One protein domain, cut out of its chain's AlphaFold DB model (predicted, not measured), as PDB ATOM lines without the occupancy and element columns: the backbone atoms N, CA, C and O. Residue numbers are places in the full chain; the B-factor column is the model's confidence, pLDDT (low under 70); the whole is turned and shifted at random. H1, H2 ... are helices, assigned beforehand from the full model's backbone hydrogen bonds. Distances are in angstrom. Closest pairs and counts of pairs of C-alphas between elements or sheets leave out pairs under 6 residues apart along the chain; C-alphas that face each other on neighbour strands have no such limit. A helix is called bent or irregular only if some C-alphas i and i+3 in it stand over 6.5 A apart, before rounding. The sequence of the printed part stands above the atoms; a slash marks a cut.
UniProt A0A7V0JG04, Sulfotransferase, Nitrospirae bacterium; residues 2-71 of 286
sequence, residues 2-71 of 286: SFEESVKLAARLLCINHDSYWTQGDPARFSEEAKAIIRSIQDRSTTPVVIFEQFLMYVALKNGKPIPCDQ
ATOM      1  N   SER A   2     381.012 447.073 375.551       91.81
ATOM      2  CA  SER A   2     382.117 447.109 376.520       91.81
ATOM      3  C   SER A   2     383.463 447.267 375.794       91.81
ATOM      4  O   SER A   2     383.577 446.982 374.594       91.81
ATOM      5  N   PHE A   3     384.502 447.732 376.496       92.44
ATOM      6  CA  PHE A   3     385.849 447.824 375.917       92.44
ATOM      7  C   PHE A   3     386.327 446.453 375.416       92.44
ATOM      8  O   PHE A   3     386.811 446.333 374.295       92.44
ATOM      9  N   GLU A   4     386.112 445.403 376.209       93.81
ATOM     10  CA  GLU A   4     386.509 444.037 375.869       93.81
ATOM     11  C   GLU A   4     385.758 443.493 374.643       93.81
ATOM     12  O   GLU A   4     386.373 442.928 373.737       93.81
ATOM     13  N   GLU A   5     384.446 443.730 374.547       94.38
ATOM     14  CA  GLU A   5     383.657 443.374 373.361       94.38
ATOM     15  C   GLU A   5     384.148 444.107 372.108       94.38
ATOM     16  O   GLU A   5     384.204 443.527 371.020       94.38
ATOM     17  N   SER A   6     384.527 445.377 372.266       94.88
ATOM     18  CA  SER A   6     385.041 446.214 371.180       94.88
ATOM     19  C   SER A   6     386.393 445.701 370.684       94.88
ATOM     20  O   SER A   6     386.583 445.518 369.481       94.88
ATOM     21  N   VAL A   7     387.302 445.372 371.610       95.56
ATOM     22  CA  VAL A   7     388.609 444.768 371.305       95.56
ATOM     23  C   VAL A   7     388.426 443.428 370.604       95.56
ATOM     24  O   VAL A   7     389.062 443.182 369.584       95.56
ATOM     25  N   LYS A   8     387.508 442.579 371.078       95.25
ATOM     26  CA  LYS A   8     387.220 441.283 370.450       95.25
ATOM     27  C   LYS A   8     386.714 441.434 369.014       95.25
ATOM     28  O   LYS A   8     387.083 440.640 368.146       95.25
ATOM     29  N   LEU A   9     385.882 442.443 368.744       95.31
ATOM     30  CA  LEU A   9     385.415 442.741 367.391       95.31
ATOM     31  C   LEU A   9     386.560 443.232 366.492       95.31
ATOM     32  O   LEU A   9     386.743 442.677 365.410       95.31
ATOM     33  N   ALA A  10     387.351 444.209 366.943       95.94
ATOM     34  CA  ALA A  10     388.492 444.733 366.188       95.94
ATOM     35  C   ALA A  10     389.558 443.655 365.917       95.94
ATOM     36  O   ALA A  10     390.019 443.507 364.787       95.94
ATOM     37  N   ALA A  11     389.874 442.820 366.910       95.56
ATOM     38  CA  ALA A  11     390.796 441.694 366.769       95.56
ATOM     39  C   ALA A  11     390.306 440.680 365.725       95.56
ATOM     40  O   ALA A  11     391.085 440.153 364.928       95.56
ATOM     41  N   ARG A  12     388.990 440.439 365.667       93.75
ATOM     42  CA  ARG A  12     388.387 439.587 364.637       93.75
ATOM     43  C   ARG A  12     388.493 440.204 363.241       93.75
ATOM     44  O   ARG A  12     388.732 439.460 362.292       93.75
ATOM     45  N   LEU A  13     388.310 441.518 363.105       94.00
ATOM     46  CA  LEU A  13     388.484 442.223 361.828       94.00
ATOM     47  C   LEU A  13     389.936 442.123 361.338       94.00
ATOM     48  O   LEU A  13     390.162 441.703 360.202       94.00
ATOM     49  N   LEU A  14     390.910 442.387 362.217       93.69
ATOM     50  CA  LEU A  14     392.344 442.235 361.932       93.69
ATOM     51  C   LEU A  14     392.699 440.806 361.518       93.69
ATOM     52  O   LEU A  14     393.365 440.602 360.503       93.69
ATOM     53  N   CYS A  15     392.190 439.811 362.242       92.44
ATOM     54  CA  CYS A  15     392.422 438.409 361.918       92.44
ATOM     55  C   CYS A  15     391.873 438.027 360.538       92.44
ATOM     56  O   CYS A  15     392.566 437.374 359.761       92.44
ATOM     57  N   ILE A  16     390.663 438.476 360.182       89.06
ATOM     58  CA  ILE A  16     390.088 438.218 358.852       89.06
ATOM     59  C   ILE A  16     390.926 438.882 357.752       89.06
ATOM     60  O   ILE A  16     391.127 438.267 356.701       89.06
ATOM     61  N   ASN A  17     391.409 440.104 357.992       88.31
ATOM     62  CA  ASN A  17     392.248 440.848 357.056       88.31
ATOM     63  C   ASN A  17     393.605 440.168 356.817       88.31
ATOM     64  O   ASN A  17     394.033 440.048 355.672       88.31
ATOM     65  N   HIS A  18     394.256 439.682 357.877       86.38
ATOM     66  CA  HIS A  18     395.575 439.050 357.794       86.38
ATOM     67  C   HIS A  18     395.528 437.588 357.344       86.38
ATOM     68  O   HIS A  18     396.230 437.199 356.412       86.38
ATOM     69  N   ASP A  19     394.712 436.763 358.001       80.62
ATOM     70  CA  ASP A  19     394.778 435.309 357.844       80.62
ATOM     71  C   ASP A  19     393.818 434.788 356.758       80.62
ATOM     72  O   ASP A  19     393.943 433.638 356.337       80.62
ATOM     73  N   SER A  20     392.919 435.633 356.232       71.25
ATOM     74  CA  SER A  20     391.792 435.313 355.342       71.25
ATOM     75  C   SER A  20     390.533 434.814 356.059       71.25
ATOM     76  O   SER A  20     390.568 434.060 357.026       71.25
ATOM     77  N   TYR A  21     389.371 435.135 355.486       68.50
ATOM     78  CA  TYR A  21     388.057 434.660 355.942       68.50
ATOM     79  C   TYR A  21     387.939 433.123 356.056       68.50
ATOM     80  O   TYR A  21     387.100 432.618 356.803       68.50
ATOM     81  N   TRP A  22     388.738 432.360 355.300       63.81
ATOM     82  CA  TRP A  22     388.610 430.899 355.201       63.81
ATOM     83  C   TRP A  22     389.400 430.110 356.242       63.81
ATOM     84  O   TRP A  22     389.038 428.970 356.522       63.81
ATOM     85  N   THR A  23     390.482 430.677 356.762       62.88
ATOM     86  CA  THR A  23     391.449 429.966 357.612       62.88
ATOM     87  C   THR A  23     391.062 429.993 359.087       62.88
ATOM     88  O   THR A  23     391.599 429.189 359.838       62.88
ATOM     89  N   GLN A  24     390.107 430.854 359.480       64.00
ATOM     90  CA  GLN A  24     389.652 431.022 360.867       64.00
ATOM     91  C   GLN A  24     390.835 431.091 361.845       64.00
ATOM     92  O   GLN A  24     390.900 430.314 362.794       64.00
ATOM     93  N   GLY A  25     391.785 431.993 361.572       79.06
ATOM     94  CA  GLY A  25     392.912 432.251 362.466       79.06
ATOM     95  C   GLY A  25     392.462 432.654 363.874       79.06
ATOM     96  O   GLY A  25     391.287 432.943 364.104       79.06
ATOM     97  N   ASP A  26     393.402 432.663 364.817       88.56
ATOM     98  CA  ASP A  26     393.138 433.055 366.201       88.56
ATOM     99  C   ASP A  26     393.127 434.590 366.346       88.56
ATOM    100  O   ASP A  26     394.191 435.216 366.249       88.56
ATOM    101  N   PRO A  27     391.963 435.221 366.618       90.88
ATOM    102  CA  PRO A  27     391.888 436.662 366.812       90.88
ATOM    103  C   PRO A  27     392.712 437.153 368.001       90.88
ATOM    104  O   PRO A  27     393.126 438.309 367.998       90.88
ATOM    105  N   ALA A  28     392.991 436.303 368.997       91.19
ATOM    106  CA  ALA A  28     393.742 436.705 370.183       91.19
ATOM    107  C   ALA A  28     395.151 437.220 369.839       91.19
ATOM    108  O   ALA A  28     395.657 438.110 370.527       91.19
ATOM    109  N   ARG A  29     395.734 436.762 368.719       94.12
ATOM    110  CA  ARG A  29     397.021 437.240 368.177       94.12
ATOM    111  C   ARG A  29     397.043 438.741 367.884       94.12
ATOM    112  O   ARG A  29     398.109 439.345 367.901       94.12
ATOM    113  N   PHE A  30     395.881 439.341 367.635       94.81
ATOM    114  CA  PHE A  30     395.733 440.750 367.272       94.81
ATOM    115  C   PHE A  30     395.221 441.611 368.434       94.81
ATOM    116  O   PHE A  30     394.806 442.745 368.219       94.81
ATOM    117  N   SER A  31     395.223 441.097 369.671       94.81
ATOM    118  CA  SER A  31     394.612 441.782 370.820       94.81
ATOM    119  C   SER A  31     395.262 443.128 371.144       94.81
ATOM    120  O   SER A  31     394.548 444.089 371.416       94.81
ATOM    121  N   GLU A  32     396.593 443.228 371.109       96.00
ATOM    122  CA  GLU A  32     397.286 444.491 371.413       96.00
ATOM    123  C   GLU A  32     397.056 445.547 370.328       96.00
ATOM    124  O   GLU A  32     396.760 446.702 370.632       96.00
ATOM    125  N   GLU A  33     397.087 445.140 369.061       96.12
ATOM    126  CA  GLU A  33     396.761 446.015 367.933       96.12
ATOM    127  C   GLU A  33     395.291 446.458 367.976       96.12
ATOM    128  O   GLU A  33     394.984 447.638 367.823       96.12
ATOM    129  N   ALA A  34     394.374 445.544 368.296       96.44
ATOM    130  CA  ALA A  34     392.966 445.861 368.495       96.44
ATOM    131  C   ALA A  34     392.752 446.848 369.654       96.44
ATOM    132  O   ALA A  34     391.978 447.791 369.509       96.44
ATOM    133  N   LYS A  35     393.455 446.687 370.784       96.06
ATOM    134  CA  LYS A  35     393.422 447.663 371.889       96.06
ATOM    135  C   LYS A  35     393.896 449.039 371.432       96.06
ATOM    136  O   LYS A  35     393.311 450.026 371.866       96.06
ATOM    137  N   ALA A  36     394.917 449.117 370.576       94.50
ATOM    138  CA  ALA A  36     395.381 450.387 370.023       94.50
ATOM    139  C   ALA A  36     394.294 451.066 369.172       94.50
ATOM    140  O   ALA A  36     394.014 452.240 369.398       94.50
ATOM    141  N   ILE A  37     393.614 450.316 368.292       95.06
ATOM    142  CA  ILE A  37     392.480 450.824 367.496       95.06
ATOM    143  C   ILE A  37     391.345 451.314 368.402       95.06
ATOM    144  O   ILE A  37     390.819 452.400 368.203       95.06
ATOM    145  N   ILE A  38     390.952 450.540 369.418       95.56
ATOM    146  CA  ILE A  38     389.841 450.941 370.297       95.56
ATOM    147  C   ILE A  38     390.208 452.161 371.151       95.56
ATOM    148  O   ILE A  38     389.354 453.008 371.398       95.56
ATOM    149  N   ARG A  39     391.467 452.288 371.584       93.19
ATOM    150  CA  ARG A  39     391.942 453.447 372.358       93.19
ATOM    151  C   ARG A  39     392.072 454.723 371.526       93.19
ATOM    152  O   ARG A  39     392.045 455.797 372.115       93.19
ATOM    153  N   SER A  40     392.214 454.632 370.201       91.31
ATOM    154  CA  SER A  40     392.277 455.818 369.333       91.31
ATOM    155  C   SER A  40     390.907 456.442 369.052       91.31
ATOM    156  O   SER A  40     390.842 457.537 368.496       91.31
ATOM    157  N   ILE A  41     389.816 455.771 369.426       91.56
ATOM    158  CA  ILE A  41     388.453 456.281 369.259       91.56
ATOM    159  C   ILE A  41     388.222 457.397 370.284       91.56
ATOM    160  O   ILE A  41     388.189 457.146 371.486       91.56
ATOM    161  N   GLN A  42     388.081 458.636 369.806       79.38
ATOM    162  CA  GLN A  42     387.912 459.818 370.664       79.38
ATOM    163  C   GLN A  42     386.512 459.905 371.302       79.38
ATOM    164  O   GLN A  42     386.354 460.520 372.357       79.38
ATOM    165  N   ASP A  43     385.502 459.286 370.684       71.81
ATOM    166  CA  ASP A  43     384.123 459.259 371.181       71.81
ATOM    167  C   ASP A  43     383.905 458.131 372.212       71.81
ATOM    168  O   ASP A  43     384.443 457.029 372.099       71.81
ATOM    169  N   ARG A  44     383.071 458.395 373.225       60.81
ATOM    170  CA  ARG A  44     382.745 457.458 374.311       60.81
ATOM    171  C   ARG A  44     381.777 456.348 373.885       60.81
ATOM    172  O   ARG A  44     381.643 455.365 374.614       60.81
ATOM    173  N   SER A  45     381.103 456.466 372.737       78.75
ATOM    174  CA  SER A  45     380.164 455.444 372.254       78.75
ATOM    175  C   SER A  45     380.805 454.491 371.239       78.75
ATOM    176  O   SER A  45     380.756 454.693 370.025       78.75
ATOM    177  N   THR A  46     381.376 453.386 371.722       84.38
ATOM    178  CA  THR A  46     381.872 452.307 370.855       84.38
ATOM    179  C   THR A  46     380.709 451.478 370.298       84.38
ATOM    180  O   THR A  46     380.139 450.601 370.963       84.38
ATOM    181  N   THR A  47     380.334 451.759 369.049       93.31
ATOM    182  CA  THR A  47     379.382 450.950 368.271       93.31
ATOM    183  C   THR A  47     380.122 450.100 367.230       93.31
ATOM    184  O   THR A  47     381.232 450.456 366.835       93.31
ATOM    185  N   PRO A  48     379.533 448.998 366.720       93.81
ATOM    186  CA  PRO A  48     380.162 448.204 365.660       93.81
ATOM    187  C   PRO A  48     380.504 449.006 364.396       93.81
ATOM    188  O   PRO A  48     381.465 448.670 363.713       93.81
ATOM    189  N   VAL A  49     379.719 450.046 364.097       93.31
ATOM    190  CA  VAL A  49     379.900 450.942 362.944       93.31
ATOM    191  C   VAL A  49     381.169 451.773 363.126       93.31
ATOM    192  O   VAL A  49     382.054 451.721 362.278       93.31
ATOM    193  N   VAL A  50     381.307 452.432 364.282       94.06
ATOM    194  CA  VAL A  50     382.500 453.223 364.626       94.06
ATOM    195  C   VAL A  50     383.742 452.331 364.682       94.06
ATOM    196  O   VAL A  50     384.782 452.680 364.138       94.06
ATOM    197  N   ILE A  51     383.644 451.136 365.275       95.44
ATOM    198  CA  ILE A  51     384.774 450.194 365.335       95.44
ATOM    199  C   ILE A  51     385.220 449.775 363.928       95.44
ATOM    200  O   ILE A  51     386.420 449.682 363.672       95.44
ATOM    201  N   PHE A  52     384.278 449.507 363.020       95.25
ATOM    202  CA  PHE A  52     384.598 449.110 361.650       95.25
ATOM    203  C   PHE A  52     385.257 450.245 360.860       95.25
ATOM    204  O   PHE A  52     386.274 450.012 360.213       95.25
ATOM    205  N   GLU A  53     384.733 451.467 360.957       94.38
ATOM    206  CA  GLU A  53     385.335 452.659 360.348       94.38
ATOM    207  C   GLU A  53     386.762 452.899 360.847       94.38
ATOM    208  O   GLU A  53     387.687 453.057 360.052       94.38
ATOM    209  N   GLN A  54     386.965 452.846 362.164       94.94
ATOM    210  CA  GLN A  54     388.274 453.069 362.779       94.94
ATOM    211  C   GLN A  54     389.268 451.968 362.411       94.94
ATOM    212  O   GLN A  54     390.434 452.249 362.144       94.94
ATOM    213  N   PHE A  55     388.806 450.720 362.308       95.94
ATOM    214  CA  PHE A  55     389.602 449.625 361.761       95.94
ATOM    215  C   PHE A  55     390.033 449.896 360.309       95.94
ATOM    216  O   PHE A  55     391.213 449.748 359.992       95.94
ATOM    217  N   LEU A  56     389.110 450.312 359.435       95.62
ATOM    218  CA  LEU A  56     389.416 450.614 358.035       95.62
ATOM    219  C   LEU A  56     390.437 451.753 357.911       95.62
ATOM    220  O   LEU A  56     391.429 451.609 357.193       95.62
ATOM    221  N   MET A  57     390.228 452.847 358.646       95.25
ATOM    222  CA  MET A  57     391.149 453.986 358.686       95.25
ATOM    223  C   MET A  57     392.532 453.575 359.189       95.25
ATOM    224  O   MET A  57     393.539 453.892 358.558       95.25
ATOM    225  N   TYR A  58     392.591 452.813 360.282       95.38
ATOM    226  CA  TYR A  58     393.847 452.313 360.833       95.38
ATOM    227  C   TYR A  58     394.628 451.476 359.809       95.38
ATOM    228  O   TYR A  58     395.819 451.706 359.597       95.38
ATOM    229  N   VAL A  59     393.963 450.530 359.133       94.62
ATOM    230  CA  VAL A  59     394.605 449.682 358.115       94.62
ATOM    231  C   VAL A  59     395.092 450.516 356.929       94.62
ATOM    232  O   VAL A  59     396.209 450.290 356.458       94.62
ATOM    233  N   ALA A  60     394.307 451.486 356.456       95.00
ATOM    234  CA  ALA A  60     394.712 452.371 355.365       95.00
ATOM    235  C   ALA A  60     395.967 453.180 355.733       95.00
ATOM    236  O   ALA A  60     396.969 453.119 355.015       95.00
ATOM    237  N   LEU A  61     395.960 453.835 356.899       95.19
ATOM    238  CA  LEU A  61     397.076 454.649 357.388       95.19
ATOM    239  C   LEU A  61     398.347 453.822 357.604       95.19
ATOM    240  O   LEU A  61     399.429 454.242 357.196       95.19
ATOM    241  N   LYS A  62     398.228 452.607 358.157       94.06
ATOM    242  CA  LYS A  62     399.358 451.677 358.322       94.06
ATOM    243  C   LYS A  62     400.005 451.285 356.985       94.06
ATOM    244  O   LYS A  62     401.191 450.978 356.949       94.06
ATOM    245  N   ASN A  63     399.245 451.321 355.888       92.50
ATOM    246  CA  ASN A  63     399.731 451.079 354.524       92.50
ATOM    247  C   ASN A  63     400.100 452.375 353.773       92.50
ATOM    248  O   ASN A  63     400.291 452.349 352.554       92.50
ATOM    249  N   GLY A  64     400.179 453.515 354.470       95.31
ATOM    250  CA  GLY A  64     400.501 454.813 353.876       95.31
ATOM    251  C   GLY A  64     399.435 455.321 352.902       95.31
ATOM    252  O   GLY A  64     399.763 456.037 351.957       95.31
ATOM    253  N   LYS A  65     398.173 454.905 353.073       93.88
ATOM    254  CA  LYS A  65     397.043 455.324 352.235       93.88
ATOM    255  C   LYS A  65     396.087 456.217 353.034       93.88
ATOM    256  O   LYS A  65     395.720 455.850 354.146       93.88
ATOM    257  N   PRO A  66     395.656 457.360 352.472       92.00
ATOM    258  CA  PRO A  66     394.788 458.298 353.184       92.00
ATOM    259  C   PRO A  66     393.307 457.894 353.157       92.00
ATOM    260  O   PRO A  66     392.547 458.324 354.016       92.00
ATOM    261  N   ILE A  67     392.893 457.082 352.178       94.19
ATOM    262  CA  ILE A  67     391.492 456.718 351.944       94.19
ATOM    263  C   ILE A  67     391.352 455.193 352.058       94.19
ATOM    264  O   ILE A  67     392.005 454.471 351.295       94.19
ATOM    265  N   PRO A  68     390.524 454.676 352.983       95.19
ATOM    266  CA  PRO A  68     390.217 453.256 353.037       95.19
ATOM    267  C   PRO A  68     389.267 452.842 351.910       95.19
ATOM    268  O   PRO A  68     388.417 453.608 351.463       95.19
ATOM    269  N   CYS A  69     389.366 451.583 351.492       93.56
ATOM    270  CA  CYS A  69     388.446 450.965 350.543       93.56
ATOM    271  C   CYS A  69     388.062 449.575 351.056       93.56
ATOM    272  O   CYS A  69     388.941 448.789 351.409       93.56
ATOM    273  N   ASP A  70     386.762 449.269 351.080       93.19
ATOM    274  CA  ASP A  70     386.258 447.911 351.307       93.19
ATOM    275  C   ASP A  70     385.520 447.407 350.068       93.19
ATOM    276  O   ASP A  70     384.703 448.107 349.465       93.19
ATOM    277  N   GLN A  71     385.795 446.158 349.698       90.69
ATOM    278  CA  GLN A  71     385.191 445.505 348.547       90.69
ATOM    279  C   GLN A  71     384.452 444.249 349.005       90.69
ATOM    280  O   GLN A  71     385.018 443.159 349.088       90.69
TER     281      GLN A  71
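This is residues 2 to 71 of the 286 residues of the protein "Sulfotransferase" of Nitrospirae bacterium (UniProt A0A7V0JG04). Three helices cross one another in a small compact cluster: H2 crosses the middle of the longest helix, H1, and H3 packs across H1 and the last part of H2. After H3, residues 63 to 71 form a last stretch with no named element, which turns back at the end of H3 and swings clear of it. The printed part has 70 residues, all helix in class, in the order H1, H2, H3 with no named strand; the radius of gyration of the C-alphas is 11.6 A and the spans are 33 by 28 by 19 A.

H1, residues 3 to 19, runs 23.7 A from C-alpha 3 at (385.849, 447.824, 375.917). H2, residues 27 to 39, runs 17.7 A and is irregular: C-alphas 29 and 32 are 7.9 A apart. H3, residues 48 to 62, runs 20.8 A to C-alpha 62 at (399.358, 451.677, 358.322).

H1 touches H2 at a steep tilt of 57 degrees, opposite ways; their closest C-alphas, of Ala 11 and Ala 34, are 5.0 A apart. H1 touches H3 at a steep tilt of 48 degrees, the same way, closest at the C-alphas of Ala 10 and Ile 51, 6.7 A. H2 touches H3 with residues 37 to 38 alone, about perpendicular at 85 degrees, closest at the C-alphas of Ile 37 and Phe 55, 6.5 A. Every O i to N i+4 pair is within hydrogen-bond range in H1 and H3, but 6 of 9 in H2.

The C-alphas farthest apart, of Thr 23 and Arg 44, are 33.3 A apart. The printed part has no cut, and both links between helices are short. Residues 21 to 24 and residue 44 have pLDDT under 70.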